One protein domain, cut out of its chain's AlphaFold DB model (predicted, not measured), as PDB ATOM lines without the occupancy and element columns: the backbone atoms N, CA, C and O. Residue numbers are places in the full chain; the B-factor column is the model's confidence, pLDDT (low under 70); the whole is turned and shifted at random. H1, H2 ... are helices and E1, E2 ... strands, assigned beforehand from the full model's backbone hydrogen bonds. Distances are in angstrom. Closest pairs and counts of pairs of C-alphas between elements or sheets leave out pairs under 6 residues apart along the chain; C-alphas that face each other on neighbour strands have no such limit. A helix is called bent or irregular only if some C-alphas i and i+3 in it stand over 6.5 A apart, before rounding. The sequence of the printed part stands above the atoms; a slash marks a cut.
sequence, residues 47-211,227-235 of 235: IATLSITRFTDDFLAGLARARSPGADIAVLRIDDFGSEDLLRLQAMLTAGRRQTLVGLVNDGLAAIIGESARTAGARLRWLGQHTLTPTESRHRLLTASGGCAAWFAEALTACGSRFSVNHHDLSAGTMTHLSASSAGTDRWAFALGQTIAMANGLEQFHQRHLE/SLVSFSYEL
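This is residues 47 to 211 and 227 to 235 of the 235 residues of an uncharacterized protein of Microvirga brassicacearum (UniProt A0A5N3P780). A twisted slab of eight strands has helices on both faces: H1, H5 and H4 cover one face, while on the other face H2 lies over E2, E1 and, only just, E3, with 3 of its C-alphas falling on E3, and H3 lies over E8, and neither lies over E5, E6 or E7. Residues 205 to 211 of the long H5 stick out free. The 174 printed residues include five named helices and eight named strands, along the chain E1 H1 E2 H2 E3 H3 E4 E5 H4 E6 E7 H5 E8; the class is mixed, and the mixed sheet runs E2 E1 E3 E8 E4 E5 E6 E7. The whole is compact, with a radius of gyration of the C-alphas of 15.5 A, and spans 45 by 40 by 32 A.

E1, residues 47 to 50, begins at C-alpha 47 (-49.452, -30.643, 3.390). H1, residues 53 to 66, is 21.2 A long and irregular: C-alphas 54 and 57 are 7.6 A apart. Then come E2, residues 73 to 77, H2, 83 to 94, E3, 99 to 104, H3, 107 to 119, and E4, 123 to 132, 27.7 A long. E5, 137 to 143, H4, 148 to 159, E6, 163 to 169, and E7, 174 to 180, follow. H5, 188 to 211, is 34.4 A long and ends at C-alpha 211 (-56.880, -8.844, -0.331). E8 is residues 227 to 234.

In the sheet E1 is parallel to E2 (N 48 and O 74, 2.8 A) and E3 (N 49 and O 102, 2.8 A), and E8 to E3 (N 103 and O 230, 2.8 A) and E4 (N 128 and O 231, 2.7 A), within hydrogen-bond range. E4 and E5 form an antiparallel hairpin, N 127 and O 142 at 2.7 A. E1, H1, E2 and E5, H4, E6 are strand-helix-strand units, parallel neighbours with a helix between; E2, H2, E3 and E3, H3, E4 are split by E1 and E8; the four crossovers are right-handed. In these three layers, H3 is over E8, height 8.9 A, and H5 over E8 and E4, height 10.3 A. H5 touches H1 with residues 189 to 198 alone, closest C-alphas Gly 62 and Gln 194, 4.2 A, at a steep tilt of 39 degrees. Every O i to N i+4 pair is within range in H2, H3, H4 and H5, and 8 of 10 in H1.

Residues 212 to 226 are cut out; C-alphas 211 and 227 are 17.2 A apart. Of the links printed whole, none is long. Mean pLDDT of the printed part is 73.5; residues under 70 include 200 to 211 and 227 to 235.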
ATOM      1  N   ILE A  47     -49.814 -29.270   3.715       79.00
ATOM      2  CA  ILE A  47     -49.452 -30.643   3.390       79.00
ATOM      3  C   ILE A  47     -48.005 -30.826   3.822       79.00
ATOM      4  O   ILE A  47     -47.129 -30.146   3.300       79.00
ATOM      5  N   ALA A  48     -47.758 -31.711   4.784       80.62
ATOM      6  CA  ALA A  48     -46.420 -32.050   5.247       80.62
ATOM      7  C   ALA A  48     -45.923 -33.314   4.538       80.62
ATOM      8  O   ALA A  48     -46.507 -34.375   4.737       80.62
ATOM      9  N   THR A  49     -44.854 -33.219   3.744       79.62
ATOM     10  CA  THR A  49     -44.191 -34.379   3.125       79.62
ATOM     11  C   THR A  49     -42.974 -34.808   3.923       79.62
ATOM     12  O   THR A  49     -42.095 -33.980   4.176       79.62
ATOM     13  N   LEU A  50     -42.901 -36.082   4.298       79.12
ATOM     14  CA  LEU A  50     -41.852 -36.598   5.178       79.12
ATOM     15  C   LEU A  50     -41.223 -37.851   4.583       79.12
ATOM     16  O   LEU A  50     -41.957 -38.774   4.260       79.12
ATOM     17  N   SER A  51     -39.894 -37.895   4.482       75.06
ATOM     18  CA  SER A  51     -39.168 -39.111   4.066       75.06
ATOM     19  C   SER A  51     -38.109 -39.567   5.073       75.06
ATOM     20  O   SER A  51     -37.350 -40.495   4.804       75.06
ATOM     21  N   ILE A  52     -37.966 -38.852   6.193       67.50
ATOM     22  CA  ILE A  52     -36.901 -39.080   7.176       67.50
ATOM     23  C   ILE A  52     -37.555 -39.414   8.515       67.50
ATOM     24  O   ILE A  52     -38.029 -38.538   9.243       67.50
ATOM     25  N   THR A  53     -37.579 -40.701   8.855       68.19
ATOM     26  CA  THR A  53     -38.284 -41.214  10.040       68.19
ATOM     27  C   THR A  53     -37.742 -40.646  11.351       68.19
ATOM     28  O   THR A  53     -38.528 -40.232  12.197       68.19
ATOM     29  N   ARG A  54     -36.415 -40.527  11.501       75.56
ATOM     30  CA  ARG A  54     -35.771 -40.105  12.764       75.56
ATOM     31  C   ARG A  54     -36.103 -38.688  13.243       75.56
ATOM     32  O   ARG A  54     -35.970 -38.417  14.427       75.56
ATOM     33  N   PHE A  55     -36.503 -37.792  12.344       78.50
ATOM     34  CA  PHE A  55     -36.745 -36.377  12.664       78.50
ATOM     35  C   PHE A  55     -38.186 -35.941  12.406       78.50
ATOM     36  O   PHE A  55     -38.543 -34.793  12.670       78.50
ATOM     37  N   THR A  56     -39.013 -36.860  11.901       81.81
ATOM     38  CA  THR A  56     -40.422 -36.625  11.588       81.81
ATOM     39  C   THR A  56     -41.176 -36.046  12.787       81.81
ATOM     40  O   THR A  56     -41.840 -35.021  12.644       81.81
ATOM     41  N   ASP A  57     -41.054 -36.656  13.966       85.00
ATOM     42  CA  ASP A  57     -41.867 -36.267  15.124       85.00
ATOM     43  C   ASP A  57     -41.480 -34.885  15.660       85.00
ATOM     44  O   ASP A  57     -42.351 -34.063  15.941       85.00
ATOM     45  N   ASP A  58     -40.179 -34.586  15.725       85.31
ATOM     46  CA  ASP A  58     -39.692 -33.261  16.116       85.31
ATOM     47  C   ASP A  58     -40.120 -32.190  15.108       85.31
ATOM     48  O   ASP A  58     -40.587 -31.119  15.504       85.31
ATOM     49  N   PHE A  59     -40.030 -32.485  13.808       84.50
ATOM     50  CA  PHE A  59     -40.483 -31.582  12.754       84.50
ATOM     51  C   PHE A  59     -41.984 -31.288  12.848       84.50
ATOM     52  O   PHE A  59     -42.387 -30.121  12.848       84.50
ATOM     53  N   LEU A  60     -42.815 -32.326  12.980       86.06
ATOM     54  CA  LEU A  60     -44.262 -32.176  13.127       86.06
ATOM     55  C   LEU A  60     -44.630 -31.449  14.424       86.06
ATOM     56  O   LEU A  60     -45.534 -30.613  14.414       86.06
ATOM     57  N   ALA A  61     -43.916 -31.700  15.524       86.44
ATOM     58  CA  ALA A  61     -44.112 -30.982  16.779       86.44
ATOM     59  C   ALA A  61     -43.777 -29.485  16.642       86.44
ATOM     60  O   ALA A  61     -44.512 -28.638  17.156       86.44
ATOM     61  N   GLY A  62     -42.709 -29.147  15.914       83.94
ATOM     62  CA  GLY A  62     -42.361 -27.762  15.589       83.94
ATOM     63  C   GLY A  62     -43.442 -27.083  14.750       83.94
ATOM     64  O   GLY A  62     -43.898 -25.985  15.082       83.94
ATOM     65  N   LEU A  63     -43.912 -27.777  13.711       83.69
ATOM     66  CA  LEU A  63     -44.985 -27.321  12.828       83.69
ATOM     67  C   LEU A  63     -46.277 -27.044  13.608       83.69
ATOM     68  O   LEU A  63     -46.881 -25.978  13.485       83.69
ATOM     69  N   ALA A  64     -46.670 -27.984  14.468       84.44
ATOM     70  CA  ALA A  64     -47.861 -27.881  15.299       84.44
ATOM     71  C   ALA A  64     -47.775 -26.747  16.331       84.44
ATOM     72  O   ALA A  64     -48.802 -26.159  16.663       84.44
ATOM     73  N   ARG A  65     -46.574 -26.413  16.825       83.44
ATOM     74  CA  ARG A  65     -46.382 -25.352  17.827       83.44
ATOM     75  C   ARG A  65     -46.653 -23.952  17.286       83.44
ATOM     76  O   ARG A  65     -47.139 -23.108  18.031       83.44
ATOM     77  N   ALA A  66     -46.286 -23.687  16.037       75.88
ATOM     78  CA  ALA A  66     -46.344 -22.346  15.459       75.88
ATOM     79  C   ALA A  66     -47.437 -22.177  14.391       75.88
ATOM     80  O   ALA A  66     -47.532 -21.113  13.777       75.88
ATOM     81  N   ARG A  67     -48.277 -23.197  14.171       74.44
ATOM     82  CA  ARG A  67     -49.400 -23.101  13.231       74.44
ATOM     83  C   ARG A  67     -50.459 -22.108  13.713       74.44
ATOM     84  O   ARG A  67     -50.762 -22.019  14.903       74.44
ATOM     85  N   SER A  68     -51.093 -21.433  12.760       67.25
ATOM     86  CA  SER A  68     -52.287 -20.629  13.019       67.25
ATOM     87  C   SER A  68     -53.444 -21.510  13.525       67.25
ATOM     88  O   SER A  68     -53.639 -22.615  13.004       67.25
ATOM     89  N   PRO A  69     -54.259 -21.037  14.484       62.06
ATOM     90  CA  PRO A  69     -55.493 -21.715  14.872       62.06
ATOM     91  C   PRO A  69     -56.392 -21.960  13.647       62.06
ATOM     92  O   PRO A  69     -56.660 -21.033  12.885       62.06
ATOM     93  N   GLY A  70     -56.835 -23.206  13.449       61.28
ATOM     94  CA  GLY A  70     -57.679 -23.605  12.312       61.28
ATOM     95  C   GLY A  70     -56.934 -23.996  11.027       61.28
ATOM     96  O   GLY A  70     -57.582 -24.250  10.017       61.28
ATOM     97  N   ALA A  71     -55.597 -24.049  11.036       67.75
ATOM     98  CA  ALA A  71     -54.834 -24.646   9.942       67.75
ATOM     99  C   ALA A  71     -54.779 -26.176  10.093       67.75
ATOM    100  O   ALA A  71     -54.146 -26.687  11.026       67.75
ATOM    101  N   ASP A  72     -55.406 -26.894   9.164       72.75
ATOM    102  CA  ASP A  72     -55.311 -28.350   9.076       72.75
ATOM    103  C   ASP A  72     -54.030 -28.770   8.352       72.75
ATOM    104  O   ASP A  72     -53.659 -28.199   7.320       72.75
ATOM    105  N   ILE A  73     -53.352 -29.769   8.921       74.56
ATOM    106  CA  ILE A  73     -52.131 -30.361   8.373       74.56
ATOM    107  C   ILE A  73     -52.474 -31.770   7.900       74.56
ATOM    108  O   ILE A  73     -52.735 -32.658   8.710       74.56
ATOM    109  N   ALA A  74     -52.440 -31.978   6.590       80.50
ATOM    110  CA  ALA A  74     -52.421 -33.306   6.002       80.50
ATOM    111  C   ALA A  74     -50.971 -33.802   5.966       80.50
ATOM    112  O   ALA A  74     -50.103 -33.147   5.395       80.50
ATOM    113  N   VAL A  75     -50.693 -34.953   6.571       83.19
ATOM    114  CA  VAL A  75     -49.359 -35.561   6.523       83.19
ATOM    115  C   VAL A  75     -49.322 -36.595   5.403       83.19
ATOM    116  O   VAL A  75     -50.127 -37.525   5.391       83.19
ATOM    117  N   LEU A  76     -48.381 -36.432   4.478       83.94
ATOM    118  CA  LEU A  76     -48.044 -37.397   3.441       83.94
ATOM    119  C   LEU A  76     -46.636 -37.930   3.727       83.94
ATOM    120  O   LEU A  76     -45.647 -37.214   3.588       83.94
ATOM    121  N   ARG A  77     -46.532 -39.182   4.163       82.75
ATOM    122  CA  ARG A  77     -45.227 -39.835   4.319       82.75
ATOM    123  C   ARG A  77     -44.854 -40.414   2.962       82.75
ATOM    124  O   ARG A  77     -45.657 -41.121   2.378       82.75
ATOM    125  N   ILE A  78     -43.696 -40.023   2.448       78.38
ATOM    126  CA  ILE A  78     -43.148 -40.485   1.175       78.38
ATOM    127  C   ILE A  78     -41.835 -41.165   1.533       78.38
ATOM    128  O   ILE A  78     -40.781 -40.530   1.551       78.38
ATOM    129  N   ASP A  79     -41.927 -42.427   1.941       70.69
ATOM    130  CA  ASP A  79     -40.772 -43.187   2.425       70.69
ATOM    131  C   ASP A  79     -39.917 -43.726   1.259       70.69
ATOM    132  O   ASP A  79     -38.708 -43.913   1.404       70.69
ATOM    133  N   ASP A  80     -40.514 -43.898   0.076       67.38
ATOM    134  CA  ASP A  80     -39.848 -44.298  -1.162       67.38
ATOM    135  C   ASP A  80     -40.451 -43.594  -2.400       67.38
ATOM    136  O   ASP A  80     -41.372 -42.783  -2.307       67.38
ATOM    137  N   PHE A  81     -39.915 -43.879  -3.593       67.25
ATOM    138  CA  PHE A  81     -40.494 -43.418  -4.866       67.25
ATOM    139  C   PHE A  81     -41.743 -44.225  -5.276       67.25
ATOM    140  O   PHE A  81     -42.046 -44.327  -6.468       67.25
ATOM    141  N   GLY A  82     -42.439 -44.840  -4.314       67.94
ATOM    142  CA  GLY A  82     -43.664 -45.591  -4.524       67.94
ATOM    143  C   GLY A  82     -44.674 -44.776  -5.324       67.94
ATOM    144  O   GLY A  82     -44.882 -43.579  -5.106       67.94
ATOM    145  N   SER A  83     -45.291 -45.427  -6.310       68.50
ATOM    146  CA  SER A  83     -46.147 -44.741  -7.275       68.50
ATOM    147  C   SER A  83     -47.374 -44.103  -6.628       68.50
ATOM    148  O   SER A  83     -47.823 -43.066  -7.099       68.50
ATOM    149  N   GLU A  84     -47.921 -44.677  -5.556       82.00
ATOM    150  CA  GLU A  84     -49.184 -44.209  -4.968       82.00
ATOM    151  C   GLU A  84     -49.053 -42.855  -4.257       82.00
ATOM    152  O   GLU A  84     -49.877 -41.967  -4.489       82.00
ATOM    153  N   ASP A  85     -47.996 -42.641  -3.471       82.00
ATOM    154  CA  ASP A  85     -47.795 -41.380  -2.748       82.00
ATOM    155  C   ASP A  85     -47.416 -40.230  -3.685       82.00
ATOM    156  O   ASP A  85     -47.919 -39.111  -3.539       82.00
ATOM    157  N   LEU A  86     -46.598 -40.507  -4.706       80.62
ATOM    158  CA  LEU A  86     -46.278 -39.529  -5.749       80.62
ATOM    159  C   LEU A  86     -47.505 -39.187  -6.605       80.62
ATOM    160  O   LEU A  86     -47.722 -38.016  -6.926       80.62
ATOM    161  N   LEU A  87     -48.356 -40.169  -6.924       83.38
ATOM    162  CA  LEU A  87     -49.627 -39.923  -7.610       83.38
ATOM    163  C   LEU A  87     -50.581 -39.103  -6.740       83.38
ATOM    164  O   LEU A  87     -51.217 -38.175  -7.242       83.38
ATOM    165  N   ARG A  88     -50.653 -39.387  -5.436       84.38
ATOM    166  CA  ARG A  88     -51.455 -38.608  -4.488       84.38
ATOM    167  C   ARG A  88     -50.956 -37.170  -4.397       84.38
ATOM    168  O   ARG A  88     -51.765 -36.245  -4.461       84.38
ATOM    169  N   LEU A  89     -49.644 -36.966  -4.308       81.81
ATOM    170  CA  LEU A  89     -49.026 -35.645  -4.368       81.81
ATOM    171  C   LEU A  89     -49.395 -34.915  -5.663       81.81
ATOM    172  O   LEU A  89     -49.814 -33.761  -5.616       81.81
ATOM    173  N   GLN A  90     -49.287 -35.577  -6.812       83.25
ATOM    174  CA  GLN A  90     -49.604 -34.960  -8.094       83.25
ATOM    175  C   GLN A  90     -51.092 -34.621  -8.224       83.25
ATOM    176  O   GLN A  90     -51.432 -33.531  -8.688       83.25
ATOM    177  N   ALA A  91     -51.982 -35.494  -7.752       83.50
ATOM    178  CA  ALA A  91     -53.410 -35.213  -7.668       83.50
ATOM    179  C   ALA A  91     -53.681 -33.983  -6.788       83.50
ATOM    180  O   ALA A  91     -54.440 -33.101  -7.184       83.50
ATOM    181  N   MET A  92     -53.008 -33.861  -5.638       80.94
ATOM    182  CA  MET A  92     -53.124 -32.674  -4.784       80.94
ATOM    183  C   MET A  92     -52.611 -31.414  -5.485       80.94
ATOM    184  O   MET A  92     -53.288 -30.390  -5.468       80.94
ATOM    185  N   LEU A  93     -51.439 -31.463  -6.120       79.69
ATOM    186  CA  LEU A  93     -50.848 -30.319  -6.829       79.69
ATOM    187  C   LEU A  93     -51.718 -29.840  -8.000       79.69
ATOM    188  O   LEU A  93     -51.775 -28.647  -8.282       79.69
ATOM    189  N   THR A  94     -52.425 -30.761  -8.653       80.56
ATOM    190  CA  THR A  94     -53.274 -30.473  -9.820       80.56
ATOM    191  C   THR A  94     -54.737 -30.200  -9.472       80.56
ATOM    192  O   THR A  94     -55.482 -29.724 -10.327       80.56
ATOM    193  N   ALA A  95     -55.157 -30.403  -8.218       78.69
ATOM    194  CA  ALA A  95     -56.534 -30.195  -7.762       78.69
ATOM    195  C   ALA A  95     -57.021 -28.731  -7.823       78.69
ATOM    196  O   ALA A  95     -58.173 -28.451  -7.492       78.69
ATOM    197  N   GLY A  96     -56.156 -27.778  -8.191       67.31
ATOM    198  CA  GLY A  96     -56.518 -26.369  -8.355       67.31
ATOM    199  C   GLY A  96     -56.850 -25.647  -7.043       67.31
ATOM    200  O   GLY A  96     -57.378 -24.535  -7.062       67.31
ATOM    201  N   ARG A  97     -56.556 -26.264  -5.892       72.31
ATOM    202  CA  ARG A  97     -56.764 -25.670  -4.568       72.31
ATOM    203  C   ARG A  97     -55.519 -24.895  -4.147       72.31
ATOM    204  O   ARG A  97     -54.396 -25.335  -4.376       72.31
ATOM    205  N   ARG A  98     -55.720 -23.746  -3.497       72.44
ATOM    206  CA  ARG A  98     -54.634 -23.055  -2.786       72.44
ATOM    207  C   ARG A  98     -54.196 -23.948  -1.631       72.44
ATOM    208  O   ARG A  98     -55.038 -24.292  -0.811       72.44
ATOM    209  N   GLN A  99     -52.922 -24.312  -1.565       76.00
ATOM    210  CA  GLN A  99     -52.370 -25.183  -0.521       76.00
ATOM    211  C   GLN A  99     -50.906 -24.831  -0.246       76.00
ATOM    212  O   GLN A  99     -50.232 -24.222  -1.072       76.00
ATOM    213  N   THR A 100     -50.403 -25.175   0.932       79.38
ATOM    214  CA  THR A 100     -48.994 -24.979   1.292       79.38
ATOM    215  C   THR A 100     -48.359 -26.337   1.523       79.38
ATOM    216  O   THR A 100     -48.714 -27.040   2.461       79.38
ATOM    217  N   LEU A 101     -47.433 -26.707   0.653       82.00
ATOM    218  CA  LEU A 101     -46.601 -27.886   0.777       82.00
ATOM    219  C   LEU A 101     -45.352 -27.538   1.591       82.00
ATOM    220  O   LEU A 101     -44.545 -26.692   1.206       82.00
ATOM    221  N   VAL A 102     -45.183 -28.211   2.716       83.31
ATOM    222  CA  VAL A 102     -43.994 -28.134   3.562       83.31
ATOM    223  C   VAL A 102     -43.382 -29.520   3.638       83.31
ATOM    224  O   VAL A 102     -44.107 -30.508   3.626       83.31
ATOM    225  N   GLY A 103     -42.063 -29.639   3.717       81.31
ATOM    226  CA  GLY A 103     -41.465 -30.963   3.725       81.31
ATOM    227  C   GLY A 103     -40.100 -31.058   4.370       81.31
ATOM    228  O   GLY A 103     -39.285 -30.140   4.282       81.31
ATOM    229  N   LEU A 104     -39.870 -32.223   4.971       83.56
ATOM    230  CA  LEU A 104     -38.573 -32.710   5.413       83.56
ATOM    231  C   LEU A 104     -38.310 -34.032   4.688       83.56
ATOM    232  O   LEU A 104     -38.873 -35.072   5.039       83.56
ATOM    233  N   VAL A 105     -37.508 -33.973   3.633       82.19
ATOM    234  CA  VAL A 105     -37.317 -35.090   2.706       82.19
ATOM    235  C   VAL A 105     -35.851 -35.219   2.307       82.19
ATOM    236  O   VAL A 105     -35.069 -34.290   2.474       82.19
ATOM    237  N   ASN A 106     -35.468 -36.366   1.758       77.81
ATOM    238  CA  ASN A 106     -34.142 -36.553   1.179       77.81
ATOM    239  C   ASN A 106     -33.983 -35.798  -0.160       77.81
ATOM    240  O   ASN A 106     -34.957 -35.364  -0.784       77.81
ATOM    241  N   ASP A 107     -32.736 -35.684  -0.614       76.44
ATOM    242  CA  ASP A 107     -32.316 -34.990  -1.839       76.44
ATOM    243  C   ASP A 107     -33.043 -35.449  -3.095       76.44
ATOM    244  O   ASP A 107     -33.545 -34.623  -3.865       76.44
ATOM    245  N   GLY A 108     -33.143 -36.765  -3.280       77.00
ATOM    246  CA  GLY A 108     -33.809 -37.348  -4.438       77.00
ATOM    247  C   GLY A 108     -35.289 -36.979  -4.488       77.00
ATOM    248  O   GLY A 108     -35.787 -36.537  -5.523       77.00
ATOM    249  N   LEU A 109     -35.990 -37.100  -3.359       79.25
ATOM    250  CA  LEU A 109     -37.410 -36.788  -3.275       79.25
ATOM    251  C   LEU A 109     -37.679 -35.298  -3.432       79.25
ATOM    252  O   LEU A 109     -38.551 -34.938  -4.217       79.25
ATOM    253  N   ALA A 110     -36.937 -34.405  -2.776       79.75
ATOM    254  CA  ALA A 110     -37.225 -32.981  -2.948       79.75
ATOM    255  C   ALA A 110     -36.898 -32.458  -4.355       79.75
ATOM    256  O   ALA A 110     -37.541 -31.503  -4.790       79.75
ATOM    257  N   ALA A 111     -35.978 -33.080  -5.102       81.81
ATOM    258  CA  ALA A 111     -35.813 -32.771  -6.524       81.81
ATOM    259  C   ALA A 111     -37.091 -33.095  -7.323       81.81
ATOM    260  O   ALA A 111     -37.573 -32.255  -8.085       81.81
ATOM    261  N   ILE A 112     -37.680 -34.275  -7.096       84.19
ATOM    262  CA  ILE A 112     -38.922 -34.694  -7.763       84.19
ATOM    263  C   ILE A 112     -40.097 -33.819  -7.330       84.19
ATOM    264  O   ILE A 112     -40.774 -33.246  -8.179       84.19
ATOM    265  N   ILE A 113     -40.326 -33.670  -6.024       82.94
ATOM    266  CA  ILE A 113     -41.452 -32.892  -5.495       82.94
ATOM    267  C   ILE A 113     -41.340 -31.427  -5.949       82.94
ATOM    268  O   ILE A 113     -42.341 -30.829  -6.348       82.94
ATOM    269  N   GLY A 114     -40.131 -30.855  -5.947       80.88
ATOM    270  CA  GLY A 114     -39.880 -29.505  -6.446       80.88
ATOM    271  C   GLY A 114     -40.245 -29.342  -7.921       80.88
ATOM    272  O   GLY A 114     -40.949 -28.395  -8.276       80.88
ATOM    273  N   GLU A 115     -39.834 -30.280  -8.771       83.62
ATOM    274  CA  GLU A 115     -40.143 -30.253 -10.203       83.62
ATOM    275  C   GLU A 115     -41.635 -30.484 -10.491       83.62
ATOM    276  O   GLU A 115     -42.234 -29.761 -11.296       83.62
ATOM    277  N   SER A 116     -42.268 -31.432  -9.795       83.06
ATOM    278  CA  SER A 116     -43.711 -31.678  -9.885       83.06
ATOM    279  C   SER A 116     -44.510 -30.443  -9.478       83.06
ATOM    280  O   SER A 116     -45.440 -30.043 -10.179       83.06
ATOM    281  N   ALA A 117     -44.129 -29.796  -8.376       81.44
ATOM    282  CA  ALA A 117     -44.807 -28.599  -7.905       81.44
ATOM    283  C   ALA A 117     -44.611 -27.426  -8.874       81.44
ATOM    284  O   ALA A 117     -45.581 -26.755  -9.227       81.44
ATOM    285  N   ARG A 118     -43.390 -27.218  -9.380       81.75
ATOM    286  CA  ARG A 118     -43.097 -26.194 -10.393       81.75
ATOM    287  C   ARG A 118     -43.924 -26.399 -11.663       81.75
ATOM    288  O   ARG A 118     -44.493 -25.440 -12.180       81.75
ATOM    289  N   THR A 119     -44.035 -27.639 -12.135       82.44
ATOM    290  CA  THR A 119     -44.850 -28.003 -13.308       82.44
ATOM    291  C   THR A 119     -46.338 -27.739 -13.075       82.44
ATOM    292  O   THR A 119     -47.040 -27.316 -13.989       82.44
ATOM    293  N   ALA A 120     -46.814 -27.909 -11.840       80.25
ATOM    294  CA  ALA A 120     -48.175 -27.560 -11.437       80.25
ATOM    295  C   ALA A 120     -48.397 -26.046 -11.218       80.25
ATOM    296  O   ALA A 120     -49.486 -25.636 -10.824       80.25
ATOM    297  N   GLY A 121     -47.387 -25.201 -11.463       76.81
ATOM    298  CA  GLY A 121     -47.475 -23.751 -11.270       76.81
ATOM    299  C   GLY A 121     -47.305 -23.298  -9.816       76.81
ATOM    300  O   GLY A 121     -47.624 -22.153  -9.488       76.81
ATOM    301  N   ALA A 122     -46.801 -24.170  -8.938       77.56
ATOM    302  CA  ALA A 122     -46.492 -23.814  -7.562       77.56
ATOM    303  C   ALA A 122     -45.330 -22.813  -7.489       77.56
ATOM    304  O   ALA A 122     -44.381 -22.852  -8.276       77.56
ATOM    305  N   ARG A 123     -45.378 -21.936  -6.486       75.94
ATOM    306  CA  ARG A 123     -44.309 -20.993  -6.165       75.94
ATOM    307  C   ARG A 123     -43.460 -21.554  -5.028       75.94
ATOM    308  O   ARG A 123     -43.938 -21.739  -3.908       75.94
ATOM    309  N   LEU A 124     -42.180 -21.781  -5.307       73.06
ATOM    310  CA  LEU A 124     -41.196 -22.121  -4.285       73.06
ATOM    311  C   LEU A 124     -40.875 -20.866  -3.465       73.06
ATOM    312  O   LEU A 124     -40.409 -19.870  -4.017       73.06
ATOM    313  N   ARG A 125     -41.149 -20.892  -2.158       73.56
ATOM    314  CA  ARG A 125     -40.887 -19.746  -1.264       73.56
ATOM    315  C   ARG A 125     -39.566 -19.871  -0.533       73.56
ATOM    316  O   ARG A 125     -38.909 -18.873  -0.248       73.56
ATOM    317  N   TRP A 126     -39.208 -21.104  -0.231       74.06
ATOM    318  CA  TRP A 126     -38.057 -21.469   0.561       74.06
ATOM    319  C   TRP A 126     -37.518 -22.779   0.012       74.06
ATOM    320  O   TRP A 126     -38.278 -23.695  -0.296       74.06
ATOM    321  N   LEU A 127     -36.198 -22.918   0.010       75.69
ATOM    322  CA  LEU A 127     -35.517 -24.194  -0.094       75.69
ATOM    323  C   LEU A 127     -34.377 -24.276   0.923       75.69
ATOM    324  O   LEU A 127     -33.451 -23.479   0.879       75.69
ATOM    325  N   GLY A 128     -34.444 -25.226   1.846       74.12
ATOM    326  CA  GLY A 128     -33.437 -25.467   2.868       74.12
ATOM    327  C   GLY A 128     -32.660 -26.730   2.544       74.12
ATOM    328  O   GLY A 128     -33.264 -27.745   2.243       74.12
ATOM    329  N   GLN A 129     -31.339 -26.703   2.609       74.00
ATOM    330  CA  GLN A 129     -30.499 -27.892   2.647       74.00
ATOM    331  C   GLN A 129     -29.933 -28.043   4.040       74.00
ATOM    332  O   GLN A 129     -29.478 -27.057   4.615       74.00
ATOM    333  N   HIS A 130     -29.944 -29.258   4.563       75.19
ATOM    334  CA  HIS A 130     -29.335 -29.578   5.834       75.19
ATOM    335  C   HIS A 130     -28.281 -30.670   5.651       75.19
ATOM    336  O   HIS A 130     -28.409 -31.572   4.829       75.19
ATOM    337  N   THR A 131     -27.197 -30.560   6.404       72.19
ATOM    338  CA  THR A 131     -26.131 -31.556   6.450       72.19
ATOM    339  C   THR A 131     -25.749 -31.755   7.901       72.19
ATOM    340  O   THR A 131     -25.408 -30.789   8.593       72.19
ATOM    341  N   LEU A 132     -25.780 -33.005   8.350       70.81
ATOM    342  CA  LEU A 132     -25.304 -33.374   9.674       70.81
ATOM    343  C   LEU A 132     -23.856 -33.817   9.577       70.81
ATOM    344  O   LEU A 132     -23.497 -34.710   8.814       70.81
ATOM    345  N   THR A 133     -23.013 -33.195  10.386       69.00
ATOM    346  CA  THR A 133     -21.665 -33.692  10.651       69.00
ATOM    347  C   THR A 133     -21.599 -34.175  12.101       69.00
ATOM    348  O   THR A 133     -22.449 -33.795  12.906       69.00
ATOM    349  N   PRO A 134     -20.576 -34.957  12.491       67.62
ATOM    350  CA  PRO A 134     -20.424 -35.393  13.880       67.62
ATOM    351  C   PRO A 134     -20.324 -34.251  14.905       67.62
ATOM    352  O   PRO A 134     -20.458 -34.494  16.101       67.62
ATOM    353  N   THR A 135     -20.029 -33.022  14.467       68.62
ATOM    354  CA  THR A 135     -19.706 -31.889  15.347       68.62
ATOM    355  C   THR A 135     -20.605 -30.667  15.167       68.62
ATOM    356  O   THR A 135     -20.594 -29.792  16.037       68.62
ATOM    357  N   GLU A 136     -21.355 -30.577  14.067       71.81
ATOM    358  CA  GLU A 136     -22.240 -29.448  13.766       71.81
ATOM    359  C   GLU A 136     -23.333 -29.791  12.748       71.81
ATOM    360  O   GLU A 136     -23.155 -30.643  11.871       71.81
ATOM    361  N   SER A 137     -24.430 -29.037  12.822       70.06
ATOM    362  CA  SER A 137     -25.431 -28.974  11.762       70.06
ATOM    363  C   SER A 137     -25.135 -27.816  10.807       70.06
ATOM    364  O   SER A 137     -24.950 -26.668  11.222       70.06
ATOM    365  N   ARG A 138     -25.096 -28.093   9.505       75.38
ATOM    366  CA  ARG A 138     -24.979 -27.060   8.469       75.38
ATOM    367  C   ARG A 138     -26.297 -26.922   7.748       75.38
ATOM    368  O   ARG A 138     -26.899 -27.909   7.352       75.38
ATOM    369  N   HIS A 139     -26.713 -25.683   7.549       78.38
ATOM    370  CA  HIS A 139     -27.961 -25.343   6.896       78.38
ATOM    371  C   HIS A 139     -27.684 -24.351   5.772       78.38
ATOM    372  O   HIS A 139     -26.927 -23.392   5.936       78.38
ATOM    373  N   ARG A 140     -28.312 -24.545   4.621       77.12
ATOM    374  CA  ARG A 140     -28.317 -23.581   3.524       77.12
ATOM    375  C   ARG A 140     -29.754 -23.251   3.180       77.12
ATOM    376  O   ARG A 140     -30.503 -24.140   2.821       77.12
ATOM    377  N   LEU A 141     -30.137 -21.989   3.267       78.62
ATOM    378  CA  LEU A 141     -31.475 -21.517   2.944       78.62
ATOM    379  C   LEU A 141     -31.435 -20.695   1.657       78.62
ATOM    380  O   LEU A 141     -30.667 -19.747   1.541       78.62
ATOM    381  N   LEU A 142     -32.294 -21.024   0.708       76.81
ATOM    382  CA  LEU A 142     -32.616 -20.208  -0.452       76.81
ATOM    383  C   LEU A 142     -34.035 -19.695  -0.240       76.81
ATOM    384  O   LEU A 142     -34.947 -20.492  -0.042       76.81
ATOM    385  N   THR A 143     -34.245 -18.387  -0.253       74.38
ATOM    386  CA  THR A 143     -35.578 -17.808  -0.049       74.38
ATOM    387  C   THR A 143     -35.952 -16.931  -1.233       74.38
ATOM    388  O   THR A 143     -35.102 -16.313  -1.871       74.38
ATOM    389  N   ALA A 144     -37.244 -16.903  -1.551       67.56
ATOM    390  CA  ALA A 144     -37.803 -15.997  -2.550       67.56
ATOM    391  C   ALA A 144     -38.260 -14.655  -1.940       67.56
ATOM    392  O   ALA A 144     -38.729 -13.790  -2.672       67.56
ATOM    393  N   SER A 145     -38.172 -14.497  -0.615       64.69
ATOM    394  CA  SER A 145     -38.540 -13.280   0.116       64.69
ATOM    395  C   SER A 145     -37.824 -13.224   1.469       64.69
ATOM    396  O   SER A 145     -37.748 -14.238   2.169       64.69
ATOM    397  N   GLY A 146     -37.350 -12.036   1.845       58.56
ATOM    398  CA  GLY A 146     -36.571 -11.805   3.062       58.56
ATOM    399  C   GLY A 146     -37.313 -12.088   4.376       58.56
ATOM    400  O   GLY A 146     -38.538 -12.066   4.452       58.56
ATOM    401  N   GLY A 147     -36.538 -12.352   5.433       64.56
ATOM    402  CA  GLY A 147     -37.021 -12.558   6.805       64.56
ATOM    403  C   GLY A 147     -36.803 -13.974   7.341       64.56
ATOM    404  O   GLY A 147     -36.310 -14.123   8.452       64.56
ATOM    405  N   CYS A 148     -37.057 -15.025   6.556       68.00
ATOM    406  CA  CYS A 148     -37.075 -16.411   7.057       68.00
ATOM    407  C   CYS A 148     -35.759 -16.882   7.707       68.00
ATOM    408  O   CYS A 148     -35.788 -17.683   8.638       68.00
ATOM    409  N   ALA A 149     -34.605 -16.385   7.253       70.50
ATOM    410  CA  ALA A 149     -33.306 -16.810   7.777       70.50
ATOM    411  C   ALA A 149     -33.011 -16.329   9.201       70.50
ATOM    412  O   ALA A 149     -32.414 -17.074   9.973       70.50
ATOM    413  N   ALA A 150     -33.441 -15.114   9.557       74.44
ATOM    414  CA  ALA A 150     -33.268 -14.598  10.913       74.44
ATOM    415  C   ALA A 150     -34.115 -15.405  11.908       74.44
ATOM    416  O   ALA A 150     -33.607 -15.842  12.935       74.44
ATOM    417  N   TRP A 151     -35.368 -15.692  11.542       75.69
ATOM    418  CA  TRP A 151     -36.281 -16.514  12.340       75.69
ATOM    419  C   TRP A 151     -35.775 -17.950  12.480       75.69
ATOM    420  O   TRP A 151     -35.843 -18.528  13.561       75.69
ATOM    421  N   PHE A 152     -35.211 -18.516  11.407       75.19
ATOM    422  CA  PHE A 152     -34.606 -19.842  11.468       75.19
ATOM    423  C   PHE A 152     -33.403 -19.879  12.413       75.19
ATOM    424  O   PHE A 152     -33.304 -20.774  13.248       75.19
ATOM    425  N   ALA A 153     -32.505 -18.895  12.323       75.94
ATOM    426  CA  ALA A 153     -31.353 -18.802  13.214       75.94
ATOM    427  C   ALA A 153     -31.768 -18.586  14.681       75.94
ATOM    428  O   ALA A 153     -31.164 -19.169  15.582       75.94
ATOM    429  N   GLU A 154     -32.819 -17.804  14.931       78.81
ATOM    430  CA  GLU A 154     -33.403 -17.635  16.264       78.81
ATOM    431  C   GLU A 154     -33.977 -18.956  16.798       78.81
ATOM    432  O   GLU A 154     -33.651 -19.365  17.914       78.81
ATOM    433  N   ALA A 155     -34.752 -19.680  15.984       75.44
ATOM    434  CA  ALA A 155     -35.313 -20.977  16.355       75.44
ATOM    435  C   ALA A 155     -34.223 -22.032  16.624       75.44
ATOM    436  O   ALA A 155     -34.335 -22.813  17.573       75.44
ATOM    437  N   LEU A 156     -33.141 -22.035  15.835       75.25
ATOM    438  CA  LEU A 156     -31.975 -22.892  16.065       75.25
ATOM    439  C   LEU A 156     -31.252 -22.532  17.369       75.25
ATOM    440  O   LEU A 156     -30.904 -23.422  18.146       75.25
ATOM    441  N   THR A 157     -31.093 -21.237  17.655       75.38
ATOM    442  CA  THR A 157     -30.489 -20.751  18.907       75.38
ATOM    443  C   THR A 157     -31.316 -21.179  20.119       75.38
ATOM    444  O   THR A 157     -30.757 -21.650  21.107       75.38
ATOM    445  N   ALA A 158     -32.647 -21.098  20.031       70.44
ATOM    446  CA  ALA A 158     -33.554 -21.557  21.083       70.44
ATOM    447  C   ALA A 158     -33.482 -23.077  21.322       70.44
ATOM    448  O   ALA A 158     -33.749 -23.540  22.431       70.44
ATOM    449  N   CYS A 159     -33.108 -23.854  20.302       66.94
ATOM    450  CA  CYS A 159     -32.876 -25.293  20.426       66.94
ATOM    451  C   CYS A 159     -31.485 -25.630  20.984       66.94
ATOM    452  O   CYS A 159     -31.271 -26.742  21.450       66.94
ATOM    453  N   GLY A 160     -30.558 -24.670  21.006       63.09
ATOM    454  CA  GLY A 160     -29.240 -24.821  21.615       63.09
ATOM    455  C   GLY A 160     -28.223 -25.590  20.765       63.09
ATOM    456  O   GLY A 160     -27.174 -25.964  21.288       63.09
ATOM    457  N   SER A 161     -28.463 -25.806  19.473       64.44
ATOM    458  CA  SER A 161     -27.531 -26.537  18.607       64.44
ATOM    459  C   SER A 161     -26.348 -25.674  18.140       64.44
ATOM    460  O   SER A 161     -26.457 -24.458  17.975       64.44
ATOM    461  N   ARG A 162     -25.190 -26.304  17.883       78.62
ATOM    462  CA  ARG A 162     -24.139 -25.676  17.069       78.62
ATOM    463  C   ARG A 162     -24.593 -25.703  15.612       78.62
ATOM    464  O   ARG A 162     -24.850 -26.782  15.063       78.62
ATOM    465  N   PHE A 163     -24.667 -24.528  14.997       76.00
ATOM    466  CA  PHE A 163     -25.143 -24.399  13.630       76.00
ATOM    467  C   PHE A 163     -24.373 -23.364  12.817       76.00
ATOM    468  O   PHE A 163     -23.829 -22.386  13.334       76.00
ATOM    469  N   SER A 164     -24.416 -23.569  11.506       80.12
ATOM    470  CA  SER A 164     -24.020 -22.604  10.487       80.12
ATOM    471  C   SER A 164     -25.139 -22.520   9.451       80.12
ATOM    472  O   SER A 164     -25.538 -23.545   8.902       80.12
ATOM    473  N   VAL A 165     -25.667 -21.323   9.205       78.62
ATOM    474  CA  VAL A 165     -26.734 -21.033   8.240       78.62
ATOM    475  C   VAL A 165     -26.170 -20.130   7.151       78.62
ATOM    476  O   VAL A 165     -25.803 -18.983   7.403       78.62
ATOM    477  N   ASN A 166     -26.143 -20.636   5.922       82.31
ATOM    478  CA  ASN A 166     -25.899 -19.845   4.719       82.31
ATOM    479  C   ASN A 166     -27.238 -19.493   4.078       82.31
ATOM    480  O   ASN A 166     -27.914 -20.376   3.563       82.31
ATOM    481  N   HIS A 167     -27.626 -18.227   4.079       82.38
ATOM    482  CA  HIS A 167     -28.872 -17.774   3.476       82.38
ATOM    483  C   HIS A 167     -28.624 -16.980   2.193       82.38
ATOM    484  O   HIS A 167     -27.738 -16.129   2.145       82.38
ATOM    485  N   HIS A 168     -29.428 -17.258   1.171       82.31
ATOM    486  CA  HIS A 168     -29.436 -16.556  -0.101       82.31
ATOM    487  C   HIS A 168     -30.858 -16.076  -0.407       82.31
ATOM    488  O   HIS A 168     -31.755 -16.887  -0.652       82.31
ATOM    489  N   ASP A 169     -31.049 -14.761  -0.386       80.50
ATOM    490  CA  ASP A 169     -32.298 -14.115  -0.774       80.50
ATOM    491  C   ASP A 169     -32.271 -13.853  -2.282       80.50
ATOM    492  O   ASP A 169     -31.513 -13.008  -2.766       80.50
ATOM    493  N   LEU A 170     -33.093 -14.586  -3.031       76.88
ATOM    494  CA  LEU A 170     -33.172 -14.458  -4.486       76.88
ATOM    495  C   LEU A 170     -33.839 -13.148  -4.924       76.88
ATOM    496  O   LEU A 170     -33.591 -12.695  -6.037       76.88
ATOM    497  N   SER A 171     -34.667 -12.541  -4.070       75.25
ATOM    498  CA  SER A 171     -35.356 -11.281  -4.370       75.25
ATOM    499  C   SER A 171     -34.456 -10.068  -4.147       75.25
ATOM    500  O   SER A 171     -34.451  -9.144  -4.958       75.25
ATOM    501  N   ALA A 172     -33.651 -10.097  -3.083       78.62
ATOM    502  CA  ALA A 172     -32.728  -9.022  -2.723       78.62
ATOM    503  C   ALA A 172     -31.302  -9.229  -3.264       78.62
ATOM    504  O   ALA A 172     -30.443  -8.372  -3.063       78.62
ATOM    505  N   GLY A 173     -31.009 -10.379  -3.883       78.38
ATOM    506  CA  GLY A 173     -29.664 -10.736  -4.352       78.38
ATOM    507  C   GLY A 173     -28.616 -10.762  -3.233       78.38
ATOM    508  O   GLY A 173     -27.438 -10.516  -3.482       78.38
ATOM    509  N   THR A 174     -29.044 -10.991  -1.988       79.38
ATOM    510  CA  THR A 174     -28.198 -10.849  -0.798       79.38
ATOM    511  C   THR A 174     -27.835 -12.213  -0.229       79.38
ATOM    512  O   THR A 174     -28.673 -13.112  -0.142       79.38
ATOM    513  N   MET A 175     -26.583 -12.350   0.205       81.62
ATOM    514  CA  MET A 175     -26.096 -13.524   0.920       81.62
ATOM    515  C   MET A 175     -25.762 -13.155   2.365       81.62
ATOM    516  O   MET A 175     -25.044 -12.188   2.612       81.62
ATOM    517  N   THR A 176     -26.266 -13.934   3.318       83.06
ATOM    518  CA  THR A 176     -26.022 -13.729   4.750       83.06
ATOM    519  C   THR A 176     -25.576 -15.028   5.403       83.06
ATOM    520  O   THR A 176     -26.163 -16.080   5.150       83.06
ATOM    521  N   HIS A 177     -24.575 -14.947   6.276       83.12
ATOM    522  CA  HIS A 177     -24.097 -16.071   7.077       83.12
ATOM    523  C   HIS A 177     -24.412 -15.831   8.555       83.12
ATOM    524  O   HIS A 177     -24.173 -14.739   9.068       83.12
ATOM    525  N   LEU A 178     -24.982 -16.836   9.220       80.12
ATOM    526  CA  LEU A 178     -25.319 -16.812  10.643       80.12
ATOM    527  C   LEU A 178     -24.780 -18.085  11.290       80.12
ATOM    528  O   LEU A 178     -24.984 -19.177  10.764       80.12
ATOM    529  N   SER A 179     -24.117 -17.976  12.435       79.00
ATOM    530  CA  SER A 179     -23.638 -19.144  13.171       79.00
ATOM    531  C   SER A 179     -23.761 -18.946  14.673       79.00
ATOM    532  O   SER A 179     -23.648 -17.833  15.186       79.00
ATOM    533  N   ALA A 180     -23.981 -20.049  15.379       76.81
ATOM    534  CA  ALA A 180     -23.914 -20.093  16.829       76.81
ATOM    535  C   ALA A 180     -23.230 -21.384  17.278       76.81
ATOM    536  O   ALA A 180     -23.306 -22.423  16.620       76.81
ATOM    537  N   SER A 181     -22.553 -21.315  18.422       68.50
ATOM    538  CA  SER A 181     -21.911 -22.460  19.064       68.50
ATOM    539  C   SER A 181     -22.356 -22.530  20.519       68.50
ATOM    540  O   SER A 181     -21.629 -22.098  21.412       68.50
ATOM    541  N   SER A 182     -23.539 -23.086  20.760       65.50
ATOM    542  CA  SER A 182     -24.011 -23.445  22.100       65.50
ATOM    543  C   SER A 182     -23.892 -24.953  22.338       65.50
ATOM    544  O   SER A 182     -23.986 -25.751  21.407       65.50
ATOM    545  N   ALA A 183     -23.672 -25.343  23.595       59.47
ATOM    546  CA  ALA A 183     -23.789 -26.729  24.036       59.47
ATOM    547  C   ALA A 183     -25.259 -26.997  24.393       59.47
ATOM    548  O   ALA A 183     -25.712 -26.629  25.474       59.47
ATOM    549  N   GLY A 184     -26.017 -27.576  23.468       61.19
ATOM    550  CA  GLY A 184     -27.437 -27.864  23.653       61.19
ATOM    551  C   GLY A 184     -27.888 -29.083  22.861       61.19
ATOM    552  O   GLY A 184     -27.077 -29.796  22.269       61.19
ATOM    553  N   THR A 185     -29.189 -29.362  22.916       63.19
ATOM    554  CA  THR A 185     -29.789 -30.539  22.283       63.19
ATOM    555  C   THR A 185     -29.997 -30.294  20.793       63.19
ATOM    556  O   THR A 185     -30.445 -29.232  20.369       63.19
ATOM    557  N   ASP A 186     -29.665 -31.279  19.962       68.50
ATOM    558  CA  ASP A 186     -29.780 -31.146  18.511       68.50
ATOM    559  C   ASP A 186     -31.245 -31.285  18.048       68.50
ATOM    560  O   ASP A 186     -31.664 -32.321  17.543       68.50
ATOM    561  N   ARG A 187     -32.061 -30.248  18.284       78.31
ATOM    562  CA  ARG A 187     -33.495 -30.195  17.920       78.31
ATOM    563  C   ARG A 187     -33.764 -29.348  16.677       78.31
ATOM    564  O   ARG A 187     -34.786 -28.669  16.573       78.31
ATOM    565  N   TRP A 188     -32.845 -29.369  15.719       78.88
ATOM    566  CA  TRP A 188     -32.940 -28.552  14.508       78.88
ATOM    567  C   TRP A 188     -34.227 -28.809  13.705       78.88
ATOM    568  O   TRP A 188     -34.799 -27.871  13.154       78.88
ATOM    569  N   ALA A 189     -34.721 -30.052  13.673       81.06
ATOM    570  CA  ALA A 189     -35.935 -30.409  12.940       81.06
ATOM    571  C   ALA A 189     -37.179 -29.734  13.541       81.06
ATOM    572  O   ALA A 189     -38.043 -29.248  12.809       81.06
ATOM    573  N   PHE A 190     -37.224 -29.612  14.869       84.62
ATOM    574  CA  PHE A 190     -38.252 -28.850  15.572       84.62
ATOM    575  C   PHE A 190     -38.177 -27.356  15.238       84.62
ATOM    576  O   PHE A 190     -39.189 -26.760  14.864       84.62
ATOM    577  N   ALA A 191     -36.980 -26.758  15.306       81.12
ATOM    578  CA  ALA A 191     -36.758 -25.359  14.924       81.12
ATOM    579  C   ALA A 191     -37.193 -25.081  13.478       81.12
ATOM    580  O   ALA A 191     -37.829 -24.065  13.188       81.12
ATOM    581  N   LEU A 192     -36.892 -26.011  12.572       79.06
ATOM    582  CA  LEU A 192     -37.281 -25.952  11.172       79.06
ATOM    583  C   LEU A 192     -38.802 -25.964  11.006       79.06
ATOM    584  O   LEU A 192     -39.348 -25.049  10.389       79.06
ATOM    585  N   GLY A 193     -39.486 -26.961  11.578       81.19
ATOM    586  CA  GLY A 193     -40.946 -27.060  11.506       81.19
ATOM    587  C   GLY A 193     -41.624 -25.803  12.052       81.19
ATOM    588  O   GLY A 193     -42.540 -25.264  11.431       81.19
ATOM    589  N   GLN A 194     -41.106 -25.273  13.161       81.81
ATOM    590  CA  GLN A 194     -41.606 -24.048  13.775       81.81
ATOM    591  C   GLN A 194     -41.379 -22.811  12.893       81.81
ATOM    592  O   GLN A 194     -42.277 -21.985  12.740       81.81
ATOM    593  N   THR A 195     -40.207 -22.677  12.276       79.00
ATOM    594  CA  THR A 195     -39.895 -21.524  11.417       79.00
ATOM    595  C   THR A 195     -40.750 -21.527  10.153       79.00
ATOM    596  O   THR A 195     -41.296 -20.492   9.774       79.00
ATOM    597  N   ILE A 196     -40.919 -22.695   9.523       78.38
ATOM    598  CA  ILE A 196     -41.791 -22.846   8.354       78.38
ATOM    599  C   ILE A 196     -43.234 -22.488   8.733       78.38
ATOM    600  O   ILE A 196     -43.897 -21.768   7.981       78.38
ATOM    601  N   ALA A 197     -43.697 -22.933   9.907       79.12
ATOM    602  CA  ALA A 197     -44.998 -22.569  10.466       79.12
ATOM    603  C   ALA A 197     -45.202 -21.040  10.533       79.12
ATOM    604  O   ALA A 197     -46.165 -20.505   9.978       79.12
ATOM    605  N   MET A 198     -44.248 -20.335  11.147       77.31
ATOM    606  CA  MET A 198     -44.309 -18.881  11.323       77.31
ATOM    607  C   MET A 198     -44.225 -18.116  10.000       77.31
ATOM    608  O   MET A 198     -45.030 -17.214   9.765       77.31
ATOM    609  N   ALA A 199     -43.294 -18.492   9.116       72.00
ATOM    610  CA  ALA A 199     -43.069 -17.809   7.843       72.00
ATOM    611  C   ALA A 199     -44.327 -17.805   6.960       72.00
ATOM    612  O   ALA A 199     -44.729 -16.767   6.436       72.00
ATOM    613  N   ASN A 200     -45.005 -18.949   6.846       68.56
ATOM    614  CA  ASN A 200     -46.242 -19.023   6.069       68.56
ATOM    615  C   ASN A 200     -47.434 -18.378   6.805       68.56
ATOM    616  O   ASN A 200     -48.332 -17.849   6.153       68.56
ATOM    617  N   GLY A 201     -47.464 -18.380   8.145       65.31
ATOM    618  CA  GLY A 201     -48.507 -17.699   8.926       65.31
ATOM    619  C   GLY A 201     -48.496 -16.171   8.762       65.31
ATOM    620  O   GLY A 201     -49.552 -15.560   8.574       65.31
ATOM    621  N   LEU A 202     -47.307 -15.561   8.767       58.88
ATOM    622  CA  LEU A 202     -47.096 -14.129   8.511       58.88
ATOM    623  C   LEU A 202     -47.512 -13.730   7.089       58.88
ATOM    624  O   LEU A 202     -48.191 -12.723   6.896       58.88
ATOM    625  N   GLU A 203     -47.188 -14.555   6.097       60.50
ATOM    626  CA  GLU A 203     -47.602 -14.328   4.709       60.50
ATOM    627  C   GLU A 203     -49.115 -14.447   4.529       60.50
ATOM    628  O   GLU A 203     -49.723 -13.611   3.870       60.50
ATOM    629  N   GLN A 204     -49.764 -15.429   5.161       60.75
ATOM    630  CA  GLN A 204     -51.228 -15.503   5.159       60.75
ATOM    631  C   GLN A 204     -51.861 -14.253   5.780       60.75
ATOM    632  O   GLN A 204     -52.942 -13.832   5.371       60.75
ATOM    633  N   PHE A 205     -51.224 -13.652   6.787       53.69
ATOM    634  CA  PHE A 205     -51.668 -12.380   7.346       53.69
ATOM    635  C   PHE A 205     -51.474 -11.224   6.353       53.69
ATOM    636  O   PHE A 205     -52.426 -10.486   6.098       53.69
ATOM    637  N   HIS A 206     -50.300 -11.115   5.729       53.16
ATOM    638  CA  HIS A 206     -50.003 -10.079   4.736       53.16
ATOM    639  C   HIS A 206     -50.913 -10.174   3.501       53.16
ATOM    640  O   HIS A 206     -51.531  -9.187   3.110       53.16
ATOM    641  N   GLN A 207     -51.094 -11.373   2.944       58.47
ATOM    642  CA  GLN A 207     -51.973 -11.621   1.802       58.47
ATOM    643  C   GLN A 207     -53.439 -11.318   2.132       58.47
ATOM    644  O   GLN A 207     -54.139 -10.733   1.310       58.47
ATOM    645  N   ARG A 208     -53.920 -11.664   3.337       57.84
ATOM    646  CA  ARG A 208     -55.272 -11.278   3.784       57.84
ATOM    647  C   ARG A 208     -55.424  -9.767   3.904       57.84
ATOM    648  O   ARG A 208     -56.476  -9.252   3.549       57.84
ATOM    649  N   HIS A 209     -54.394  -9.071   4.377       47.12
ATOM    650  CA  HIS A 209     -54.403  -7.615   4.455       47.12
ATOM    651  C   HIS A 209     -54.460  -6.986   3.056       47.12
ATOM    652  O   HIS A 209     -55.330  -6.160   2.808       47.12
ATOM    653  N   LEU A 210     -53.628  -7.456   2.121       50.06
ATOM    654  CA  LEU A 210     -53.647  -7.010   0.725       50.06
ATOM    655  C   LEU A 210     -54.992  -7.291   0.040       50.06
ATOM    656  O   LEU A 210     -55.536  -6.409  -0.619       50.06
ATOM    657  N   GLU A 211     -55.566  -8.485   0.224       53.78
ATOM    658  CA  GLU A 211     -56.880  -8.844  -0.331       53.78
ATOM    659  C   GLU A 211     -58.021  -8.018   0.287       53.78
ATOM    660  O   GLU A 211     -58.927  -7.619  -0.438       53.78
ATOM    661  N   SER A 227     -49.972 -22.845  -5.042       35.47
ATOM    662  CA  SER A 227     -49.311 -23.800  -4.156       35.47
ATOM    663  C   SER A 227     -47.987 -23.199  -3.686       35.47
ATOM    664  O   SER A 227     -47.183 -22.780  -4.519       35.47
ATOM    665  N   LEU A 228     -47.764 -23.110  -2.375       38.69
ATOM    666  CA  LEU A 228     -46.507 -22.621  -1.789       38.69
ATOM    667  C   LEU A 228     -45.669 -23.813  -1.347       38.69
ATOM    668  O   LEU A 228     -46.213 -24.720  -0.733       38.69
ATOM    669  N   VAL A 229     -44.376 -23.827  -1.665       48.41
ATOM    670  CA  VAL A 229     -43.512 -24.992  -1.423       48.41
ATOM    671  C   VAL A 229     -42.297 -24.619  -0.571       48.41
ATOM    672  O   VAL A 229     -41.647 -23.604  -0.845       48.41
ATOM    673  N   SER A 230     -42.000 -25.437   0.445       55.00
ATOM    674  CA  SER A 230     -40.827 -25.331   1.324       55.00
ATOM    675  C   SER A 230     -40.241 -26.714   1.619       55.00
ATOM    676  O   SER A 230     -40.945 -27.547   2.183       55.00
ATOM    677  N   PHE A 231     -38.961 -26.951   1.313       56.84
ATOM    678  CA  PHE A 231     -38.278 -28.215   1.648       56.84
ATOM    679  C   PHE A 231     -37.073 -28.011   2.557       56.84
ATOM    680  O   PHE A 231     -36.444 -26.954   2.519       56.84
ATOM    681  N   SER A 232     -36.740 -29.050   3.323       46.16
ATOM    682  CA  SER A 232     -35.418 -29.272   3.903       46.16
ATOM    683  C   SER A 232     -34.843 -30.594   3.401       46.16
ATOM    684  O   SER A 232     -35.538 -31.604   3.493       46.16
ATOM    685  N   TYR A 233     -33.607 -30.565   2.906       42.78
ATOM    686  CA  TYR A 233     -32.831 -31.722   2.435       42.78
ATOM    687  C   TYR A 233     -31.925 -32.313   3.515       42.78
ATOM    688  O   TYR A 233     -31.606 -31.593   4.453       42.78
ATOM    689  N   GLU A 234     -31.445 -33.547   3.355       33.94
ATOM    690  CA  GLU A 234     -30.416 -34.139   4.217       33.94
ATOM    691  C   GLU A 234     -29.328 -34.831   3.373       33.94
ATOM    692  O   GLU A 234     -29.650 -35.728   2.592       33.94
ATOM    693  N   LEU A 235     -28.065 -34.419   3.561       32.19
ATOM    694  CA  LEU A 235     -26.856 -35.004   2.948       32.19
ATOM    695  C   LEU A 235     -26.133 -35.978   3.882       32.19
ATOM    696  O   LEU A 235     -25.900 -35.580   5.049       32.19
TER     697      LEU A 235